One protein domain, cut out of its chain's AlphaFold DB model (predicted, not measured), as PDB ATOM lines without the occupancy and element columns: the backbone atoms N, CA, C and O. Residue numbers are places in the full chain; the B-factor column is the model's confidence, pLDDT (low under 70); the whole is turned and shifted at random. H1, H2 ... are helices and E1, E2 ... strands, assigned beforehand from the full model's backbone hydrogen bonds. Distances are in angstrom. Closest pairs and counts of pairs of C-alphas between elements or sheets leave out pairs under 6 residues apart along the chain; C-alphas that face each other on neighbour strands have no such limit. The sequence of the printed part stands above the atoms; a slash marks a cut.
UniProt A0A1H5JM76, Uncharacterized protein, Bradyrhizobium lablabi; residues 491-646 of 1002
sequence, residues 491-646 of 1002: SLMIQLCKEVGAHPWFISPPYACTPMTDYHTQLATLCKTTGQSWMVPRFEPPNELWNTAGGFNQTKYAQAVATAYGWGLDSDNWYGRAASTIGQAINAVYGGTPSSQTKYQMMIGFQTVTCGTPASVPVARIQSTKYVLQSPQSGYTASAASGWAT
ATOM      1  N   SER A 491     154.348 163.849 156.953       95.12
ATOM      2  CA  SER A 491     153.834 163.968 158.321       95.12
ATOM      3  C   SER A 491     153.315 162.638 158.883       95.12
ATOM      4  O   SER A 491     153.542 162.357 160.059       95.12
ATOM      5  N   LEU A 492     152.702 161.778 158.056       96.44
ATOM      6  CA  LEU A 492     152.285 160.434 158.475       96.44
ATOM      7  C   LEU A 492     153.476 159.500 158.677       96.44
ATOM      8  O   LEU A 492     153.462 158.695 159.604       96.44
ATOM      9  N   MET A 493     154.519 159.622 157.858       97.44
ATOM     10  CA  MET A 493     155.758 158.853 158.034       97.44
ATOM     11  C   MET A 493     156.414 159.168 159.388       97.44
ATOM     12  O   MET A 493     156.754 158.261 160.148       97.44
ATOM     13  N   ILE A 494     156.510 160.457 159.741       97.25
ATOM     14  CA  ILE A 494     157.019 160.904 161.048       97.25
ATOM     15  C   ILE A 494     156.108 160.414 162.184       97.25
ATOM     16  O   ILE A 494     156.603 159.940 163.210       97.25
ATOM     17  N   GLN A 495     154.783 160.490 162.004       96.94
ATOM     18  CA  GLN A 495     153.819 159.989 162.985       96.94
ATOM     19  C   GLN A 495     153.997 158.486 163.242       96.94
ATOM     20  O   GLN A 495     154.041 158.084 164.404       96.94
ATOM     21  N   LEU A 496     154.160 157.664 162.199       97.94
ATOM     22  CA  LEU A 496     154.401 156.228 162.354       97.94
ATOM     23  C   LEU A 496     155.648 155.972 163.201       97.94
ATOM     24  O   LEU A 496     155.580 155.260 164.201       97.94
ATOM     25  N   CYS A 497     156.767 156.605 162.840       97.62
ATOM     26  CA  CYS A 497     158.024 156.521 163.579       97.62
ATOM     27  C   CYS A 497     157.851 156.898 165.059       97.62
ATOM     28  O   CYS A 497     158.419 156.242 165.932       97.62
ATOM     29  N   LYS A 498     157.021 157.906 165.359       95.75
ATOM     30  CA  LYS A 498     156.702 158.313 166.735       95.75
ATOM     31  C   LYS A 498     155.925 157.233 167.482       95.75
ATOM     32  O   LYS A 498     156.246 156.961 168.633       95.75
ATOM     33  N   GLU A 499     154.924 156.632 166.846       95.69
ATOM     34  CA  GLU A 499     154.063 155.611 167.458       95.69
ATOM     35  C   GLU A 499     154.788 154.279 167.725       95.69
ATOM     36  O   GLU A 499     154.385 153.534 168.621       95.69
ATOM     37  N   VAL A 500     155.852 153.974 166.975       96.00
ATOM     38  CA  VAL A 500     156.594 152.701 167.095       96.00
ATOM     39  C   VAL A 500     158.006 152.847 167.667       96.00
ATOM     40  O   VAL A 500     158.685 151.843 167.863       96.00
ATOM     41  N   GLY A 501     158.447 154.071 167.974       94.38
ATOM     42  CA  GLY A 501     159.762 154.321 168.572       94.38
ATOM     43  C   GLY A 501     160.936 154.138 167.603       94.38
ATOM     44  O   GLY A 501     162.003 153.701 168.023       94.38
ATOM     45  N   ALA A 502     160.741 154.464 166.322       94.81
ATOM     46  CA  ALA A 502     161.751 154.351 165.273       94.81
ATOM     47  C   ALA A 502     162.183 155.723 164.739       94.81
ATOM     48  O   ALA A 502     161.498 156.733 164.894       94.81
ATOM     49  N   HIS A 503     163.323 155.764 164.062       95.44
ATOM     50  CA  HIS A 503     163.789 156.941 163.338       95.44
ATOM     51  C   HIS A 503     163.305 156.930 161.874       95.44
ATOM     52  O   HIS A 503     163.345 155.874 161.241       95.44
ATOM     53  N   PRO A 504     162.910 158.074 161.290       96.81
ATOM     54  CA  PRO A 504     162.512 158.111 159.888       96.81
ATOM     55  C   PRO A 504     163.729 158.132 158.953       96.81
ATOM     56  O   PRO A 504     164.735 158.784 159.242       96.81
ATOM     57  N   TRP A 505     163.628 157.449 157.816       96.44
ATOM     58  CA  TRP A 505     164.604 157.500 156.731       96.44
ATOM     59  C   TRP A 505     163.901 157.848 155.418       96.44
ATOM     60  O   TRP A 505     163.098 157.072 154.899       96.44
ATOM     61  N   PHE A 506     164.239 159.028 154.893       96.44
ATOM     62  CA  PHE A 506     163.672 159.600 153.677       96.44
ATOM     63  C   PHE A 506     164.592 159.481 152.464       96.44
ATOM     64  O   PHE A 506     165.805 159.671 152.566       96.44
ATOM     65  N   ILE A 507     163.980 159.237 151.308       94.06
ATOM     66  CA  ILE A 507     164.618 159.126 149.998       94.06
ATOM     67  C   ILE A 507     164.277 160.383 149.208       94.06
ATOM     68  O   ILE A 507     163.131 160.837 149.190       94.06
ATOM     69  N   SER A 508     165.288 160.964 148.572       94.44
ATOM     70  CA  SER A 508     165.142 162.218 147.841       94.44
ATOM     71  C   SER A 508     164.550 162.003 146.450       94.44
ATOM     72  O   SER A 508     165.039 161.145 145.717       94.44
ATOM     73  N   PRO A 509     163.574 162.820 146.023       93.38
ATOM     74  CA  PRO A 509     163.144 162.828 144.635       93.38
ATOM     75  C   PRO A 509     164.239 163.451 143.742       93.38
ATOM     76  O   PRO A 509     164.816 164.486 144.098       93.38
ATOM     77  N   PRO A 510     164.546 162.865 142.572       92.62
ATOM     78  CA  PRO A 510     165.656 163.302 141.722       92.62
ATOM     79  C   PRO A 510     165.489 164.724 141.178       92.62
ATOM     80  O   PRO A 510     166.463 165.479 141.116       92.62
ATOM     81  N   TYR A 511     164.261 165.124 140.837       93.62
ATOM     82  CA  TYR A 511     163.989 166.441 140.258       93.62
ATOM     83  C   TYR A 511     164.138 167.589 141.266       93.62
ATOM     84  O   TYR A 511     164.373 168.720 140.852       93.62
ATOM     85  N   ALA A 512     164.087 167.308 142.572       94.94
ATOM     86  CA  ALA A 512     164.374 168.293 143.616       94.94
ATOM     87  C   ALA A 512     165.879 168.498 143.871       94.94
ATOM     88  O   ALA A 512     166.258 169.359 144.663       94.94
ATOM     89  N   CYS A 513     166.741 167.687 143.244       95.00
ATOM     90  CA  CYS A 513     168.183 167.698 143.490       95.00
ATOM     91  C   CYS A 513     168.972 168.519 142.457       95.00
ATOM     92  O   CYS A 513     170.151 168.806 142.668       95.00
ATOM     93  N   THR A 514     168.382 168.856 141.304       90.12
ATOM     94  CA  THR A 514     169.076 169.601 140.240       90.12
ATOM     95  C   THR A 514     168.143 170.526 139.456       90.12
ATOM     96  O   THR A 514     167.459 170.028 138.572       90.12
ATOM     97  N   PRO A 515     168.162 171.847 139.703       92.75
ATOM     98  CA  PRO A 515     168.812 172.505 140.833       92.75
ATOM     99  C   PRO A 515     168.216 172.021 142.159       92.75
ATOM    100  O   PRO A 515     167.135 171.437 142.192       92.75
ATOM    101  N   MET A 516     168.939 172.243 143.252       95.06
ATOM    102  CA  MET A 516     168.366 172.053 144.579       95.06
ATOM    103  C   MET A 516     167.200 173.013 144.768       95.06
ATOM    104  O   MET A 516     167.355 174.223 144.569       95.06
ATOM    105  N   THR A 517     166.060 172.473 145.177       94.88
ATOM    106  CA  THR A 517     164.871 173.252 145.526       94.88
ATOM    107  C   THR A 517     164.716 173.369 147.044       94.88
ATOM    108  O   THR A 517     165.588 172.975 147.821       94.88
ATOM    109  N   ASP A 518     163.590 173.921 147.493       96.00
ATOM    110  CA  ASP A 518     163.251 174.046 148.909       96.00
ATOM    111  C   ASP A 518     162.893 172.709 149.586       96.00
ATOM    112  O   ASP A 518     162.810 172.662 150.816       96.00
ATOM    113  N   TYR A 519     162.718 171.625 148.818       96.50
ATOM    114  CA  TYR A 519     162.214 170.337 149.304       96.50
ATOM    115  C   TYR A 519     162.973 169.827 150.536       96.50
ATOM    116  O   TYR A 519     162.364 169.545 151.567       96.50
ATOM    117  N   HIS A 520     164.305 169.738 150.467       97.50
ATOM    118  CA  HIS A 520     165.121 169.178 151.552       97.50
ATOM    119  C   HIS A 520     165.172 170.076 152.784       97.50
ATOM    120  O   HIS A 520     165.125 169.576 153.908       97.50
ATOM    121  N   THR A 521     165.214 171.396 152.593       97.56
ATOM    122  CA  THR A 521     165.171 172.368 153.694       97.56
ATOM    123  C   THR A 521     163.834 172.290 154.432       97.56
ATOM    124  O   THR A 521     163.809 172.263 155.665       97.56
ATOM    125  N   GLN A 522     162.717 172.201 153.706       97.94
ATOM    126  CA  GLN A 522     161.386 172.071 154.305       97.94
ATOM    127  C   GLN A 522     161.186 170.706 154.967       97.94
ATOM    128  O   GLN A 522     160.687 170.640 156.090       97.94
ATOM    129  N   LEU A 523     161.668 169.626 154.347       97.06
ATOM    130  CA  LEU A 523     161.656 168.289 154.936       97.06
ATOM    131  C   LEU A 523     162.431 168.252 156.263       97.06
ATOM    132  O   LEU A 523     161.911 167.774 157.274       97.06
ATOM    133  N   ALA A 524     163.652 168.794 156.289       97.44
ATOM    134  CA  ALA A 524     164.448 168.915 157.508       97.44
ATOM    135  C   ALA A 524     163.749 169.775 158.565       97.44
ATOM    136  O   ALA A 524     163.747 169.426 159.745       97.44
ATOM    137  N   THR A 525     163.130 170.881 158.146       97.75
ATOM    138  CA  THR A 525     162.387 171.777 159.039       97.75
ATOM    139  C   THR A 525     161.193 171.059 159.657       97.75
ATOM    140  O   THR A 525     161.004 171.129 160.873       97.75
ATOM    141  N   LEU A 526     160.431 170.294 158.872       96.50
ATOM    142  CA  LEU A 526     159.323 169.490 159.379       96.50
ATOM    143  C   LEU A 526     159.813 168.434 160.378       96.50
ATOM    144  O   LEU A 526     159.240 168.300 161.460       96.50
ATOM    145  N   CYS A 527     160.899 167.724 160.063       96.69
ATOM    146  CA  CYS A 527     161.484 166.735 160.973       96.69
ATOM    147  C   CYS A 527     161.934 167.373 162.290       96.69
ATOM    148  O   CYS A 527     161.661 166.836 163.360       96.69
ATOM    149  N   LYS A 528     162.586 168.537 162.225       95.56
ATOM    150  CA  LYS A 528     163.076 169.261 163.402       95.56
ATOM    151  C   LYS A 528     161.942 169.814 164.271       95.56
ATOM    152  O   LYS A 528     162.099 169.889 165.485       95.56
ATOM    153  N   THR A 529     160.833 170.226 163.661       95.94
ATOM    154  CA  THR A 529     159.704 170.869 164.358       95.94
ATOM    155  C   THR A 529     158.684 169.873 164.902       95.94
ATOM    156  O   THR A 529     158.132 170.102 165.975       95.94
ATOM    157  N   THR A 530     158.430 168.774 164.189       94.75
ATOM    158  CA  THR A 530     157.381 167.796 164.541       94.75
ATOM    159  C   THR A 530     157.928 166.467 165.061       94.75
ATOM    160  O   THR A 530     157.226 165.743 165.776       94.75
ATOM    161  N   GLY A 531     159.181 166.143 164.732       91.69
ATOM    162  CA  GLY A 531     159.877 164.975 165.254       91.69
ATOM    163  C   GLY A 531     160.090 165.072 166.762       91.69
ATOM    164  O   GLY A 531     160.152 166.150 167.351       91.69
ATOM    165  N   GLN A 532     160.190 163.918 167.419       91.62
ATOM    166  CA  GLN A 532     160.577 163.879 168.828       91.62
ATOM    167  C   GLN A 532     162.061 164.231 168.974       91.62
ATOM    168  O   GLN A 532     162.852 163.958 168.078       91.62
ATOM    169  N   SER A 533     162.468 164.778 170.121       90.50
ATOM    170  CA  SER A 533     163.864 165.185 170.361       90.50
ATOM    171  C   SER A 533     164.879 164.039 170.258       90.50
ATOM    172  O   SER A 533     166.053 164.289 170.001       90.50
ATOM    173  N   TRP A 534     164.434 162.791 170.441       90.88
ATOM    174  CA  TRP A 534     165.246 161.585 170.269       90.88
ATOM    175  C   TRP A 534     165.333 161.107 168.813       90.88
ATOM    176  O   TRP A 534     166.154 160.247 168.505       90.88
ATOM    177  N   MET A 535     164.489 161.615 167.908       93.94
ATOM    178  CA  MET A 535     164.495 161.189 166.513       93.94
ATOM    179  C   MET A 535     165.683 161.774 165.765       93.94
ATOM    180  O   MET A 535     165.893 162.984 165.751       93.94
ATOM    181  N   VAL A 536     166.401 160.903 165.060       94.50
ATOM    182  CA  VAL A 536     167.498 161.284 164.176       94.50
ATOM    183  C   VAL A 536     167.104 160.901 162.748       94.50
ATOM    184  O   VAL A 536     167.262 159.736 162.370       94.50
ATOM    185  N   PRO A 537     166.521 161.832 161.968       96.19
ATOM    186  CA  PRO A 537     166.097 161.546 160.605       96.19
ATOM    187  C   PRO A 537     167.297 161.238 159.711       96.19
ATOM    188  O   PRO A 537     168.369 161.833 159.854       96.19
ATOM    189  N   ARG A 538     167.092 160.322 158.768       95.44
ATOM    190  CA  ARG A 538     168.060 159.983 157.725       95.44
ATOM    191  C   ARG A 538     167.594 160.548 156.397       95.44
ATOM    192  O   ARG A 538     166.415 160.453 156.060       95.44
ATOM    193  N   PHE A 539     168.536 161.101 155.654       96.69
ATOM    194  CA  PHE A 539     168.330 161.654 154.329       96.69
ATOM    195  C   PHE A 539     169.218 160.903 153.359       96.69
ATOM    196  O   PHE A 539     170.425 160.787 153.565       96.69
ATOM    197  N   GLU A 540     168.607 160.386 152.311       95.19
ATOM    198  CA  GLU A 540     169.269 159.647 151.254       95.19
ATOM    199  C   GLU A 540     169.046 160.382 149.931       95.19
ATOM    200  O   GLU A 540     167.931 160.852 149.679       95.19
ATOM    201  N   PRO A 541     170.068 160.509 149.070       95.19
ATOM    202  CA  PRO A 541     169.885 160.933 147.688       95.19
ATOM    203  C   PRO A 541     168.976 159.945 146.928       95.19
ATOM    204  O   PRO A 541     168.583 158.921 147.484       95.19
ATOM    205  N   PRO A 542     168.611 160.226 145.668       93.69
ATOM    206  CA  PRO A 542     167.701 159.361 144.916       93.69
ATOM    207  C   PRO A 542     168.162 157.900 144.860       93.69
ATOM    208  O   PRO A 542     169.344 157.629 144.650       93.69
ATOM    209  N   ASN A 543     167.224 156.971 145.041       90.44
ATOM    210  CA  ASN A 543     167.507 155.546 145.212       90.44
ATOM    211  C   ASN A 543     168.221 154.937 143.982       90.44
ATOM    212  O   ASN A 543     167.902 155.239 142.838       90.44
ATOM    213  N   GLU A 544     169.186 154.046 144.196       84.44
ATOM    214  CA  GLU A 544     169.692 153.124 143.164       84.44
ATOM    215  C   GLU A 544     170.166 153.719 141.817       84.44
ATOM    216  O   GLU A 544     170.013 153.098 140.761       84.44
ATOM    217  N   LEU A 545     170.847 154.877 141.820       87.06
ATOM    218  CA  LEU A 545     171.419 155.491 140.594       87.06
ATOM    219  C   LEU A 545     172.600 154.727 139.956       87.06
ATOM    220  O   LEU A 545     173.420 155.303 139.239       87.06
ATOM    221  N   TRP A 546     172.712 153.440 140.252       80.75
ATOM    222  CA  TRP A 546     173.629 152.463 139.671       80.75
ATOM    223  C   TRP A 546     172.918 151.508 138.700       80.75
ATOM    224  O   TRP A 546     173.568 150.911 137.843       80.75
ATOM    225  N   ASN A 547     171.588 151.373 138.781       72.00
ATOM    226  CA  ASN A 547     170.844 150.445 137.933       72.00
ATOM    227  C   ASN A 547     170.622 151.044 136.535       72.00
ATOM    228  O   ASN A 547     169.613 151.694 136.250       72.00
ATOM    229  N   THR A 548     171.611 150.858 135.661       69.25
ATOM    230  CA  THR A 548     171.609 151.392 134.290       69.25
ATOM    231  C   THR A 548     170.907 150.480 133.282       69.25
ATOM    232  O   THR A 548     170.459 150.981 132.242       69.25
ATOM    233  N   ALA A 549     170.787 149.181 133.596       57.84
ATOM    234  CA  ALA A 549     170.196 148.143 132.750       57.84
ATOM    235  C   ALA A 549     168.679 147.987 132.961       57.84
ATOM    236  O   ALA A 549     167.950 147.813 131.990       57.84
ATOM    237  N   GLY A 550     168.194 148.113 134.202       57.84
ATOM    238  CA  GLY A 550     166.773 147.990 134.555       57.84
ATOM    239  C   GLY A 550     165.911 149.200 134.181       57.84
ATOM    240  O   GLY A 550     164.696 149.160 134.344       57.84
ATOM    241  N   GLY A 551     166.517 150.279 133.674       64.88
ATOM    242  CA  GLY A 551     165.776 151.416 133.126       64.88
ATOM    243  C   GLY A 551     165.090 152.311 134.162       64.88
ATOM    244  O   GLY A 551     164.115 152.969 133.814       64.88
ATOM    245  N   PHE A 552     165.582 152.386 135.407       80.56
ATOM    246  CA  PHE A 552     165.032 153.334 136.382       80.56
ATOM    247  C   PHE A 552     165.128 154.773 135.863       80.56
ATOM    248  O   PHE A 552     166.211 155.265 135.522       80.56
ATOM    249  N   ASN A 553     163.978 155.452 135.837       86.25
ATOM    250  CA  ASN A 553     163.811 156.806 135.307       86.25
ATOM    251  C   ASN A 553     164.842 157.776 135.888       86.25
ATOM    252  O   ASN A 553     165.496 158.515 135.159       86.25
ATOM    253  N   GLN A 554     165.058 157.704 137.199       88.31
ATOM    254  CA  GLN A 554     165.988 158.572 137.910       88.31
ATOM    255  C   GLN A 554     167.464 158.326 137.591       88.31
ATOM    256  O   GLN A 554     168.223 159.288 137.522       88.31
ATOM    257  N   THR A 555     167.875 157.080 137.325       89.06
ATOM    258  CA  THR A 555     169.239 156.783 136.858       89.06
ATOM    259  C   THR A 555     169.478 157.429 135.502       89.06
ATOM    260  O   THR A 555     170.500 158.082 135.294       89.06
ATOM    261  N   LYS A 556     168.514 157.302 134.584       88.81
ATOM    262  CA  LYS A 556     168.612 157.902 133.250       88.81
ATOM    263  C   LYS A 556     168.530 159.426 133.288       88.81
ATOM    264  O   LYS A 556     169.293 160.081 132.587       88.81
ATOM    265  N   TYR A 557     167.699 159.986 134.161       91.81
ATOM    266  CA  TYR A 557     167.672 161.421 134.433       91.81
ATOM    267  C   TYR A 557     169.017 161.925 134.971       91.81
ATOM    268  O   TYR A 557     169.566 162.879 134.431       91.81
ATOM    269  N   ALA A 558     169.608 161.249 135.961       93.25
ATOM    270  CA  ALA A 558     170.925 161.610 136.484       93.25
ATOM    271  C   ALA A 558     172.015 161.559 135.398       93.25
ATOM    272  O   ALA A 558     172.849 162.457 135.331       93.25
ATOM    273  N   GLN A 559     171.986 160.556 134.512       92.31
ATOM    274  CA  GLN A 559     172.898 160.459 133.364       92.31
ATOM    275  C   GLN A 559     172.690 161.585 132.341       92.31
ATOM    276  O   GLN A 559     173.668 162.134 131.827       92.31
ATOM    277  N   ALA A 560     171.435 161.947 132.058       92.56
ATOM    278  CA  ALA A 560     171.111 163.062 131.177       92.56
ATOM    279  C   ALA A 560     171.637 164.375 131.769       92.56
ATOM    280  O   ALA A 560     172.438 165.057 131.140       92.56
ATOM    281  N   VAL A 561     171.322 164.681 133.025       94.50
ATOM    282  CA  VAL A 561     171.820 165.893 133.691       94.50
ATOM    283  C   VAL A 561     173.352 165.905 133.794       94.50
ATOM    284  O   VAL A 561     173.976 166.929 133.523       94.50
ATOM    285  N   ALA A 562     173.991 164.776 134.119       94.62
ATOM    286  CA  ALA A 562     175.452 164.664 134.106       94.62
ATOM    287  C   ALA A 562     176.035 164.989 132.720       94.62
ATOM    288  O   ALA A 562     177.051 165.677 132.608       94.62
ATOM    289  N   THR A 563     175.367 164.564 131.649       93.75
ATOM    290  CA  THR A 563     175.806 164.888 130.291       93.75
ATOM    291  C   THR A 563     175.589 166.366 129.958       93.75
ATOM    292  O   THR A 563     176.479 166.972 129.364       93.75
ATOM    293  N   ALA A 564     174.491 166.979 130.413       93.44
ATOM    294  CA  ALA A 564     174.250 168.425 130.295       93.44
ATOM    295  C   ALA A 564     175.348 169.254 130.980       93.44
ATOM    296  O   ALA A 564     175.716 170.335 130.531       93.44
ATOM    297  N   TYR A 565     175.919 168.705 132.048       93.75
ATOM    298  CA  TYR A 565     177.059 169.252 132.777       93.75
ATOM    299  C   TYR A 565     178.425 168.996 132.127       93.75
ATOM    300  O   TYR A 565     179.444 169.437 132.663       93.75
ATOM    301  N   GLY A 566     178.466 168.302 130.987       93.69
ATOM    302  CA  GLY A 566     179.699 167.959 130.280       93.69
ATOM    303  C   GLY A 566     180.456 166.775 130.888       93.69
ATOM    304  O   GLY A 566     181.647 166.616 130.636       93.69
ATOM    305  N   TRP A 567     179.808 165.941 131.709       93.75
ATOM    306  CA  TRP A 567     180.461 164.825 132.408       93.75
ATOM    307  C   TRP A 567     180.338 163.473 131.700       93.75
ATOM    308  O   TRP A 567     180.994 162.520 132.127       93.75
ATOM    309  N   GLY A 568     179.519 163.384 130.649       91.75
ATOM    310  CA  GLY A 568     179.073 162.116 130.067       91.75
ATOM    311  C   GLY A 568     178.030 161.409 130.945       91.75
ATOM    312  O   GLY A 568     177.439 162.026 131.830       91.75
ATOM    313  N   LEU A 569     177.825 160.102 130.728       89.56
ATOM    314  CA  LEU A 569     176.831 159.264 131.427       89.56
ATOM    315  C   LEU A 569     177.243 158.906 132.877       89.56
ATOM    316  O   LEU A 569     177.191 157.747 133.284       89.56
ATOM    317  N   ASP A 570     177.671 159.901 133.652       91.81
ATOM    318  CA  ASP A 570     178.302 159.757 134.969       91.81
ATOM    319  C   ASP A 570     177.303 160.024 136.110       91.81
ATOM    320  O   ASP A 570     177.285 161.093 136.732       91.81
ATOM    321  N   SER A 571     176.434 159.042 136.372       91.50
ATOM    322  CA  SER A 571     175.440 159.133 137.449       91.50
ATOM    323  C   SER A 571     176.063 159.137 138.847       91.50
ATOM    324  O   SER A 571     175.427 159.622 139.780       91.50
ATOM    325  N   ASP A 572     177.299 158.658 139.015       92.31
ATOM    326  CA  ASP A 572     177.988 158.648 140.307       92.31
ATOM    327  C   ASP A 572     178.447 160.042 140.729       92.31
ATOM    328  O   ASP A 572     178.202 160.444 141.868       92.31
ATOM    329  N   ASN A 573     179.038 160.823 139.818       94.50
ATOM    330  CA  ASN A 573     179.331 162.229 140.098       94.50
ATOM    331  C   ASN A 573     178.055 163.043 140.334       94.50
ATOM    332  O   ASN A 573     178.031 163.894 141.226       94.50
ATOM    333  N   TRP A 574     176.983 162.763 139.587       95.75
ATOM    334  CA  TRP A 574     175.683 163.392 139.833       95.75
ATOM    335  C   TRP A 574     175.124 163.034 141.215       95.75
ATOM    336  O   TRP A 574     174.686 163.919 141.949       95.75
ATOM    337  N   TYR A 575     175.197 161.762 141.614       95.50
ATOM    338  CA  TYR A 575     174.777 161.314 142.943       95.50
ATOM    339  C   TYR A 575     175.604 161.993 144.039       95.50
ATOM    340  O   TYR A 575     175.043 162.467 145.024       95.50
ATOM    341  N   GLY A 576     176.924 162.092 143.857       95.94
ATOM    342  CA  GLY A 576     177.811 162.803 144.776       95.94
ATOM    343  C   GLY A 576     177.462 164.288 144.906       95.94
ATOM    344  O   GLY A 576     177.361 164.802 146.020       95.94
ATOM    345  N   ARG A 577     177.174 164.967 143.786       96.75
ATOM    346  CA  ARG A 577     176.636 166.337 143.794       96.75
ATOM    347  C   ARG A 577     175.359 166.418 144.627       96.75
ATOM    348  O   ARG A 577     175.301 167.237 145.538       96.75
ATOM    349  N   ALA A 578     174.372 165.568 144.339       97.19
ATOM    350  CA  ALA A 578     173.101 165.554 145.061       97.19
ATOM    351  C   ALA A 578     173.315 165.321 146.566       97.19
ATOM    352  O   ALA A 578     172.797 166.076 147.380       97.19
ATOM    353  N   ALA A 579     174.134 164.343 146.954       96.88
ATOM    354  CA  ALA A 579     174.459 164.071 148.353       96.88
ATOM    355  C   ALA A 579     175.111 165.274 149.058       96.88
ATOM    356  O   ALA A 579     174.723 165.621 150.174       96.88
ATOM    357  N   SER A 580     176.064 165.934 148.394       97.19
ATOM    358  CA  SER A 580     176.736 167.134 148.904       97.19
ATOM    359  C   SER A 580     175.751 168.277 149.142       97.19
ATOM    360  O   SER A 580     175.725 168.873 150.220       97.19
ATOM    361  N   THR A 581     174.895 168.574 148.165       97.62
ATOM    362  CA  THR A 581     173.976 169.711 148.250       97.62
ATOM    363  C   THR A 581     172.762 169.432 149.139       97.62
ATOM    364  O   THR A 581     172.304 170.334 149.839       97.62
ATOM    365  N   ILE A 582     172.277 168.188 149.205       97.88
ATOM    366  CA  ILE A 582     171.293 167.772 150.215       97.88
ATOM    367  C   ILE A 582     171.891 167.974 151.603       97.88
ATOM    368  O   ILE A 582     171.297 168.664 152.425       97.88
ATOM    369  N   GLY A 583     173.090 167.444 151.858       96.88
ATOM    370  CA  GLY A 583     173.747 167.575 153.154       96.88
ATOM    371  C   GLY A 583     173.933 169.033 153.593       96.88
ATOM    372  O   GLY A 583     173.705 169.346 154.762       96.88
ATOM    373  N   GLN A 584     174.240 169.938 152.658       97.25
ATOM    374  CA  GLN A 584     174.255 171.389 152.886       97.25
ATOM    375  C   GLN A 584     172.885 171.936 153.309       97.25
ATOM    376  O   GLN A 584     172.793 172.636 154.319       97.25
ATOM    377  N   ALA A 585     171.819 171.586 152.583       97.56
ATOM    378  CA  ALA A 585     170.455 172.025 152.885       97.56
ATOM    379  C   ALA A 585     169.979 171.539 154.266       97.56
ATOM    380  O   ALA A 585     169.423 172.309 155.049       97.56
ATOM    381  N   ILE A 586     170.257 170.276 154.608       97.31
ATOM    382  CA  ILE A 586     169.919 169.716 155.922       97.31
ATOM    383  C   ILE A 586     170.741 170.395 157.031       97.31
ATOM    384  O   ILE A 586     170.189 170.770 158.072       97.31
ATOM    385  N   ASN A 587     172.047 170.603 156.820       96.19
ATOM    386  CA  ASN A 587     172.899 171.253 157.815       96.19
ATOM    387  C   ASN A 587     172.508 172.717 158.052       96.19
ATOM    388  O   ASN A 587     172.615 173.188 159.178       96.19
ATOM    389  N   ALA A 588     172.010 173.429 157.038       95.94
ATOM    390  CA  ALA A 588     171.502 174.790 157.211       95.94
ATOM    391  C   ALA A 588     170.337 174.854 158.222       95.94
ATOM    392  O   ALA A 588     170.192 175.839 158.943       95.94
ATOM    393  N   VAL A 589     169.544 173.782 158.334       97.06
ATOM    394  CA  VAL A 589     168.434 173.681 159.292       97.06
ATOM    395  C   VAL A 589     168.901 173.200 160.667       97.06
ATOM    396  O   VAL A 589     168.467 173.724 161.698       97.06
ATOM    397  N   TYR A 590     169.758 172.181 160.726       95.19
ATOM    398  CA  TYR A 590     170.162 171.545 161.990       95.19
ATOM    399  C   TYR A 590     171.396 172.176 162.659       95.19
ATOM    400  O   TYR A 590     171.515 172.101 163.889       95.19
ATOM    401  N   GLY A 591     172.265 172.819 161.876       91.25
ATOM    402  CA  GLY A 591     173.565 173.367 162.267       91.25
ATOM    403  C   GLY A 591     174.594 172.303 162.673       91.25
ATOM    404  O   GLY A 591     174.260 171.136 162.864       91.25
ATOM    405  N   GLY A 592     175.838 172.726 162.910       84.88
ATOM    406  CA  GLY A 592     176.931 171.868 163.385       84.88
ATOM    407  C   GLY A 592     177.913 171.441 162.291       84.88
ATOM    408  O   GLY A 592     177.848 171.918 161.156       84.88
ATOM    409  N   THR A 593     178.850 170.563 162.663       80.94
ATOM    410  CA  THR A 593     179.848 169.992 161.748       80.94
ATOM    411  C   THR A 593     179.251 168.767 161.049       80.94
ATOM    412  O   THR A 593     178.933 167.793 161.738       80.94
ATOM    413  N   PRO A 594     179.099 168.775 159.713       76.06
ATOM    414  CA  PRO A 594     178.328 167.749 159.008       76.06
ATOM    415  C   PRO A 594     178.833 166.313 159.211       76.06
ATOM    416  O   PRO A 594     178.038 165.424 159.507       76.06
ATOM    417  N   SER A 595     180.149 166.078 159.132       65.75
ATOM    418  CA  SER A 595     180.750 164.734 159.225       65.75
ATOM    419  C   SER A 595     180.692 164.108 160.628       65.75
ATOM    420  O   SER A 595     180.809 162.892 160.770       65.75
ATOM    421  N   SER A 596     180.463 164.909 161.676       70.75
ATOM    422  CA  SER A 596     180.331 164.449 163.068       70.75
ATOM    423  C   SER A 596     178.923 164.645 163.637       70.75
ATOM    424  O   SER A 596     178.732 164.593 164.853       70.75
ATOM    425  N   GLN A 597     177.936 164.921 162.784       80.12
ATOM    426  CA  GLN A 597     176.578 165.222 163.211       80.12
ATOM    427  C   GLN A 597     175.901 164.027 163.909       80.12
ATOM    428  O   GLN A 597     176.052 162.867 163.518       80.12
ATOM    429  N   THR A 598     175.101 164.332 164.934       85.75
ATOM    430  CA  THR A 598     174.281 163.368 165.688       85.75
ATOM    431  C   THR A 598     172.779 163.641 165.593       85.75
ATOM    432  O   THR A 598     171.990 162.756 165.904       85.75
ATOM    433  N   LYS A 599     172.365 164.837 165.151       91.31
ATOM    434  CA  LYS A 599     170.955 165.257 165.048       91.31
ATOM    435  C   LYS A 599     170.253 164.813 163.766       91.31
ATOM    436  O   LYS A 599     169.030 164.793 163.729       91.31
ATOM    437  N   TYR A 600     171.009 164.479 162.726       94.19
ATOM    438  CA  TYR A 600     170.515 163.888 161.484       94.19
ATOM    439  C   TYR A 600     171.583 162.970 160.891       94.19
ATOM    440  O   TYR A 600     172.740 163.001 161.319       94.19
ATOM    441  N   GLN A 601     171.202 162.179 159.891       93.62
ATOM    442  CA  GLN A 601     172.133 161.388 159.093       93.62
ATOM    443  C   GLN A 601     171.977 161.702 157.612       93.62
ATOM    444  O   GLN A 601     170.868 161.751 157.090       93.62
ATOM    445  N   MET A 602     173.104 161.891 156.944       94.88
ATOM    446  CA  MET A 602     173.208 161.935 155.493       94.88
ATOM    447  C   MET A 602     173.828 160.618 155.015       94.88
ATOM    448  O   MET A 602     174.939 160.279 155.443       94.88
ATOM    449  N   MET A 603     173.090 159.883 154.186       93.62
ATOM    450  CA  MET A 603     173.425 158.544 153.698       93.62
ATOM    451  C   MET A 603     174.002 158.614 152.279       93.62
ATOM    452  O   MET A 603     173.507 159.378 151.455       93.62
ATOM    453  N   ILE A 604     175.010 157.801 151.964       92.19
ATOM    454  CA  ILE A 604     175.499 157.608 150.587       92.19
ATOM    455  C   ILE A 604     175.464 156.123 150.249       92.19
ATOM    456  O   ILE A 604     176.212 155.347 150.839       92.19
ATOM    457  N   GLY A 605     174.634 155.746 149.275       89.62
ATOM    458  CA  GLY A 605     174.493 154.359 148.842       89.62
ATOM    459  C   GLY A 605     175.519 153.895 147.824       89.62
ATOM    460  O   GLY A 605     175.850 154.627 146.892       89.62
ATOM    461  N   PHE A 606     175.950 152.644 147.982       85.56
ATOM    462  CA  PHE A 606     176.806 151.909 147.060       85.56
ATOM    463  C   PHE A 606     176.211 150.528 146.784       85.56
ATOM    464  O   PHE A 606     175.827 149.823 147.716       85.56
ATOM    465  N   GLN A 607     176.199 150.121 145.516       76.19
ATOM    466  CA  GLN A 607     175.882 148.750 145.121       76.19
ATOM    467  C   GLN A 607     177.147 148.022 144.692       76.19
ATOM    468  O   GLN A 607     177.968 148.574 143.960       76.19
ATOM    469  N   THR A 608     177.266 146.762 145.102       67.19
ATOM    470  CA  THR A 608     178.288 145.842 144.597       67.19
ATOM    471  C   THR A 608     177.570 144.694 143.866       67.19
ATOM    472  O   THR A 608     177.138 143.710 144.456       67.19
ATOM    473  N   VAL A 609     177.298 144.880 142.565       50.97
ATOM    474  CA  VAL A 609     176.472 143.950 141.746       50.97
ATOM    475  C   VAL A 609     177.161 142.650 141.379       50.97
ATOM    476  O   VAL A 609     176.525 141.674 140.988       50.97
ATOM    477  N   THR A 610     178.473 142.630 141.477       49.16
ATOM    478  CA  THR A 610     179.280 141.453 141.243       49.16
ATOM    479  C   THR A 610     180.240 141.343 142.406       49.16
ATOM    480  O   THR A 610     180.511 142.309 143.112       49.16
ATOM    481  N   CYS A 611     180.784 140.156 142.570       41.81
ATOM    482  CA  CYS A 611     181.953 139.803 143.366       41.81
ATOM    483  C   CYS A 611     183.228 140.648 143.120       41.81
ATOM    484  O   CYS A 611     184.330 140.229 143.459       41.81
ATOM    485  N   GLY A 612     183.095 141.834 142.522       40.72
ATOM    486  CA  GLY A 612     184.152 142.782 142.241       40.72
ATOM    487  C   GLY A 612     184.510 143.665 143.437       40.72
ATOM    488  O   GLY A 612     183.658 144.175 144.160       40.72
ATOM    489  N   THR A 613     185.824 143.840 143.577       43.06
ATOM    490  CA  THR A 613     186.612 144.773 144.406       43.06
ATOM    491  C   THR A 613     185.951 146.071 144.967       43.06
ATOM    492  O   THR A 613     185.064 146.666 144.356       43.06
ATOM    493  N   PRO A 614     186.564 146.683 146.008       42.34
ATOM    494  CA  PRO A 614     186.496 148.123 146.292       42.34
ATOM    495  C   PRO A 614     186.817 149.026 145.084       42.34
ATOM    496  O   PRO A 614     186.361 150.161 145.043       42.34
ATOM    497  N   ALA A 615     187.587 148.552 144.097       39.91
ATOM    498  CA  ALA A 615     187.935 149.306 142.887       39.91
ATOM    499  C   ALA A 615     186.772 149.428 141.880       39.91
ATOM    500  O   ALA A 615     186.800 150.312 141.031       39.91
ATOM    501  N   SER A 616     185.730 148.597 142.001       49.38
ATOM    502  CA  SER A 616     184.439 148.787 141.319       49.38
ATOM    503  C   SER A 616     183.468 149.672 142.100       49.38
ATOM    504  O   SER A 616     182.399 149.992 141.585       49.38
ATOM    505  N   VAL A 617     183.820 150.093 143.322       63.22
ATOM    506  CA  VAL A 617     183.011 151.051 144.075       63.22
ATOM    507  C   VAL A 617     183.306 152.440 143.514       63.22
ATOM    508  O   VAL A 617     184.455 152.885 143.555       63.22
ATOM    509  N   PRO A 618     182.307 153.145 142.966       74.56
ATOM    510  CA  PRO A 618     182.542 154.403 142.284       74.56
ATOM    511  C   PRO A 618     182.941 155.483 143.292       74.56
ATOM    512  O   PRO A 618     182.102 156.156 143.889       74.56
ATOM    513  N   VAL A 619     184.249 155.678 143.466       86.44
ATOM    514  CA  VAL A 619     184.834 156.687 144.364       86.44
ATOM    515  C   VAL A 619     184.317 158.096 144.033       86.44
ATOM    516  O   VAL A 619     184.128 158.926 144.923       86.44
ATOM    517  N   ALA A 620     183.984 158.344 142.762       90.31
ATOM    518  CA  ALA A 620     183.307 159.554 142.300       90.31
ATOM    519  C   ALA A 620     182.035 159.892 143.097       90.31
ATOM    520  O   ALA A 620     181.735 161.065 143.294       90.31
ATOM    521  N   ARG A 621     181.319 158.892 143.622       91.44
ATOM    522  CA  ARG A 621     180.099 159.093 144.403       91.44
ATOM    523  C   ARG A 621     180.351 159.776 145.747       91.44
ATOM    524  O   ARG A 621     179.565 160.623 146.159       91.44
ATOM    525  N   ILE A 622     181.458 159.447 146.416       92.62
ATOM    526  CA  ILE A 622     181.817 160.034 147.717       92.62
ATOM    527  C   ILE A 622     182.717 161.267 147.577       92.62
ATOM    528  O   ILE A 622     182.584 162.211 148.352       92.62
ATOM    529  N   GLN A 623     183.578 161.298 146.557       95.50
ATOM    530  CA  GLN A 623     184.495 162.415 146.301       95.50
ATOM    531  C   GLN A 623     183.891 163.519 145.428       95.50
ATOM    532  O   GLN A 623     184.364 164.650 145.463       95.50
ATOM    533  N   SER A 624     182.853 163.210 144.646       95.56
ATOM    534  CA  SER A 624     182.210 164.145 143.710       95.56
ATOM    535  C   SER A 624     183.223 164.811 142.768       95.56
ATOM    536  O   SER A 624     183.189 166.024 142.560       95.56
ATOM    537  N   THR A 625     184.151 164.012 142.227       96.12
ATOM    538  CA  THR A 625     185.385 164.448 141.548       96.12
ATOM    539  C   THR A 625     185.182 165.469 140.429       96.12
ATOM    540  O   THR A 625     186.063 166.293 140.202       96.12
ATOM    541  N   LYS A 626     184.031 165.461 139.749       96.75
ATOM    542  CA  LYS A 626     183.676 166.454 138.723       96.75
ATOM    543  C   LYS A 626     182.865 167.631 139.273       96.75
ATOM    544  O   LYS A 626     183.025 168.748 138.792       96.75
ATOM    545  N   TYR A 627     182.023 167.413 140.284       96.06
ATOM    546  CA  TYR A 627     181.227 168.482 140.900       96.06
ATOM    547  C   TYR A 627     182.088 169.506 141.634       96.06
ATOM    548  O   TYR A 627     181.837 170.698 141.509       96.06
ATOM    549  N   VAL A 628     183.137 169.064 142.334       96.81
ATOM    550  CA  VAL A 628     184.059 169.964 143.056       96.81
ATOM    551  C   VAL A 628     184.794 170.952 142.142       96.81
ATOM    552  O   VAL A 628     185.364 171.925 142.623       96.81
ATOM    553  N   LEU A 629     184.772 170.715 140.827       96.19
ATOM    554  CA  LEU A 629     185.370 171.577 139.807       96.19
ATOM    555  C   LEU A 629     184.348 172.502 139.125       96.19
ATOM    556  O   LEU A 629     184.723 173.312 138.280       96.19
ATOM    557  N   GLN A 630     183.056 172.380 139.445       92.69
ATOM    558  CA  GLN A 630     182.002 173.199 138.853       92.69
ATOM    559  C   GLN A 630     181.737 174.483 139.639       92.69
ATOM    560  O   GLN A 630     181.982 174.578 140.838       92.69
ATOM    561  N   SER A 631     181.127 175.454 138.956       93.56
ATOM    562  CA  SER A 631     180.443 176.554 139.636       93.56
ATOM    563  C   SER A 631     179.168 176.019 140.301       93.56
ATOM    564  O   SER A 631     178.302 175.491 139.597       93.56
ATOM    565  N   PRO A 632     179.034 176.102 141.635       92.88
ATOM    566  CA  PRO A 632     177.848 175.605 142.313       92.88
ATOM    567  C   PRO A 632     176.653 176.539 142.094       92.88
ATOM    568  O   PRO A 632     176.796 177.724 141.791       92.88
ATOM    569  N   GLN A 633     175.454 175.999 142.305       93.56
ATOM    570  CA  GLN A 633     174.243 176.805 142.454       93.56
ATOM    571  C   GLN A 633     174.413 177.814 143.604       93.56
ATOM    572  O   GLN A 633     175.025 177.495 144.624       93.56
ATOM    573  N   SER A 634     173.823 179.006 143.468       93.75
ATOM    574  CA  SER A 634     173.801 180.015 144.536       93.75
ATOM    575  C   SER A 634     173.285 179.437 145.861       93.75
ATOM    576  O   SER A 634     172.299 178.699 145.878       93.75
ATOM    577  N   GLY A 635     173.960 179.769 146.965       93.94
ATOM    578  CA  GLY A 635     173.674 179.230 148.301       93.94
ATOM    579  C   GLY A 635     174.349 177.889 148.616       93.94
ATOM    580  O   GLY A 635     174.271 177.444 149.757       93.94
ATOM    581  N   TYR A 636     175.043 177.281 147.650       96.50
ATOM    582  CA  TYR A 636     175.772 176.025 147.822       96.50
ATOM    583  C   TYR A 636     177.251 176.173 147.464       96.50
ATOM    584  O   TYR A 636     177.648 177.034 146.679       96.50
ATOM    585  N   THR A 637     178.075 175.285 148.009       95.88
ATOM    586  CA  THR A 637     179.489 175.133 147.667       95.88
ATOM    587  C   THR A 637     179.717 173.860 146.865       95.88
ATOM    588  O   THR A 637     179.148 172.812 147.181       95.88
ATOM    589  N   ALA A 638     180.605 173.930 145.874       95.81
ATOM    590  CA  ALA A 638     181.088 172.777 145.122       95.81
ATOM    591  C   ALA A 638     182.060 171.952 145.982       95.81
ATOM    592  O   ALA A 638     183.276 172.080 145.889       95.81
ATOM    593  N   SER A 639     181.512 171.136 146.879       96.00
ATOM    594  CA  SER A 639     182.266 170.301 147.821       96.00
ATOM    595  C   SER A 639     181.973 168.818 147.621       96.00
ATOM    596  O   SER A 639     180.885 168.457 147.169       96.00
ATOM    597  N   ALA A 640     182.917 167.961 148.005       96.81
ATOM    598  CA  ALA A 640     182.732 166.515 147.985       96.81
ATOM    599  C   ALA A 640     181.572 166.087 148.896       96.81
ATOM    600  O   ALA A 640     181.366 166.661 149.970       96.81
ATOM    601  N   ALA A 641     180.846 165.044 148.495       96.25
ATOM    602  CA  ALA A 641     179.782 164.455 149.301       96.25
ATOM    603  C   ALA A 641     180.281 163.973 150.675       96.25
ATOM    604  O   ALA A 641     179.564 164.100 151.666       96.25
ATOM    605  N   SER A 642     181.525 163.492 150.757       95.06
ATOM    606  CA  SER A 642     182.182 163.097 152.010       95.06
ATOM    607  C   SER A 642     182.230 164.195 153.071       95.06
ATOM    608  O   SER A 642     182.191 163.892 154.260       95.06
ATOM    609  N   GLY A 643     182.266 165.466 152.661       94.88
ATOM    610  CA  GLY A 643     182.237 166.600 153.583       94.88
ATOM    611  C   GLY A 643     180.906 166.753 154.319       94.88
ATOM    612  O   GLY A 643     180.853 167.464 155.320       94.88
ATOM    613  N   TRP A 644     179.850 166.089 153.841       95.38
ATOM    614  CA  TRP A 644     178.479 166.218 154.339       95.38
ATOM    615  C   TRP A 644     177.842 164.894 154.757       95.38
ATOM    616  O   TRP A 644     176.896 164.883 155.546       95.38
ATOM    617  N   ALA A 645     178.347 163.782 154.229       94.44
ATOM    618  CA  ALA A 645     177.883 162.453 154.556       94.44
ATOM    619  C   ALA A 645     178.267 162.047 155.975       94.44
ATOM    620  O   ALA A 645     179.365 162.301 156.459       94.44
ATOM    621  N   THR A 646     177.341 161.348 156.617       93.25
ATOM    622  CA  THR A 646     177.558 160.760 157.942       93.25
ATOM    623  C   THR A 646     177.764 159.256 157.865       93.25
ATOM    624  O   THR A 646     178.413 158.704 158.746       93.25
TER     625      THR A 646
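Overview. This is residues 491 to 646 of the 1002 residues of an uncharacterized protein of Bradyrhizobium lablabi (UniProt A0A1H5JM76). A small, twisted sheet of three parallel strands is covered on one face by two helices side by side, H2 and the long H4; H1 packs on E1 at one end, and H3 crosses the first residues of H4 at the other. Residues 610 to 615, in the long link between E3 and H5, stick out from the body, and the last stretch, residues 624 to 646, has no named element. The printed part has 156 residues, with five named helices and three named strands in the order H1 E1 H2 E2 H3 H4 E3 H5 and sheet order E1 E2 E3. The class is mixed, helices and strands, with under half of the residues in named elements; the whole is compact, with a radius of gyration of the C-alphas of 15.6 A and spans of 43 by 37 by 27 A.

Along the chain. H1, residues 491 to 500, begins at C-alpha 491 (153.834, 163.968, 158.321). E1 is residues 503 to 507, H2 is residues 519 to 530, 16.2 A long, and E2 is residues 538 to 540. H3, residues 553 to 564, is 16.4 A long. H4, residues 571 to 590, is 28.0 A long and ends at C-alpha 590 (170.162, 171.545, 161.990). E3, residues 601 to 607, is 19.2 A long, and H5, residues 620 to 623, ends at C-alpha 623 (184.495, 162.415, 146.301).

Arrangement. E2 is the inner strand. E1 and E2 are parallel, with N 506 and O 538 2.9 A apart, within hydrogen-bond range; E2 and E3 are parallel, with N 539 and O 601 2.8 A apart. H2 and H4 on one face make two layers with the sheet. E1, H2, E2 and E2, H3 H4, E3 are strand-helix-strand units, parallel neighbour strands with helices between, each with a right-handed crossover. H4, the hub, has a height over the sheet of 8.8 A and runs along the strands, at 1 degrees to E3 on the local plane. With residues 582 to 590 alone it touches H2, closest C-alphas Thr 521 and Ala 585, 5.4 A. With residues 571 to 575 alone it touches H3, about perpendicular at 82 degrees, closest C-alphas Gln 559 and Ser 571, 5.0 A. It touches H5 with residues 572 to 576 alone, closest C-alphas Gly 576 and Arg 621, 4.4 A. H1 only grazes the sheet, and H3 is not on it. Every O i to N i+4 pair is within hydrogen-bond range in H1, H2 and H3, and 15 of 16 in H4; H5 is too short for such a pair, and its one O i to N i+3 pair is not within range.

Size, cuts and confidence. The C-alphas farthest apart, those of Glu 499 and Gly 566, are 46.8 A apart. The printed part has no cut. The links E1 to H2, E2 to H3 and E3 to H5 are long. The mean pLDDT of the printed part is 89.3; residues 548 to 551, 595 and 608 to 617 are under 70.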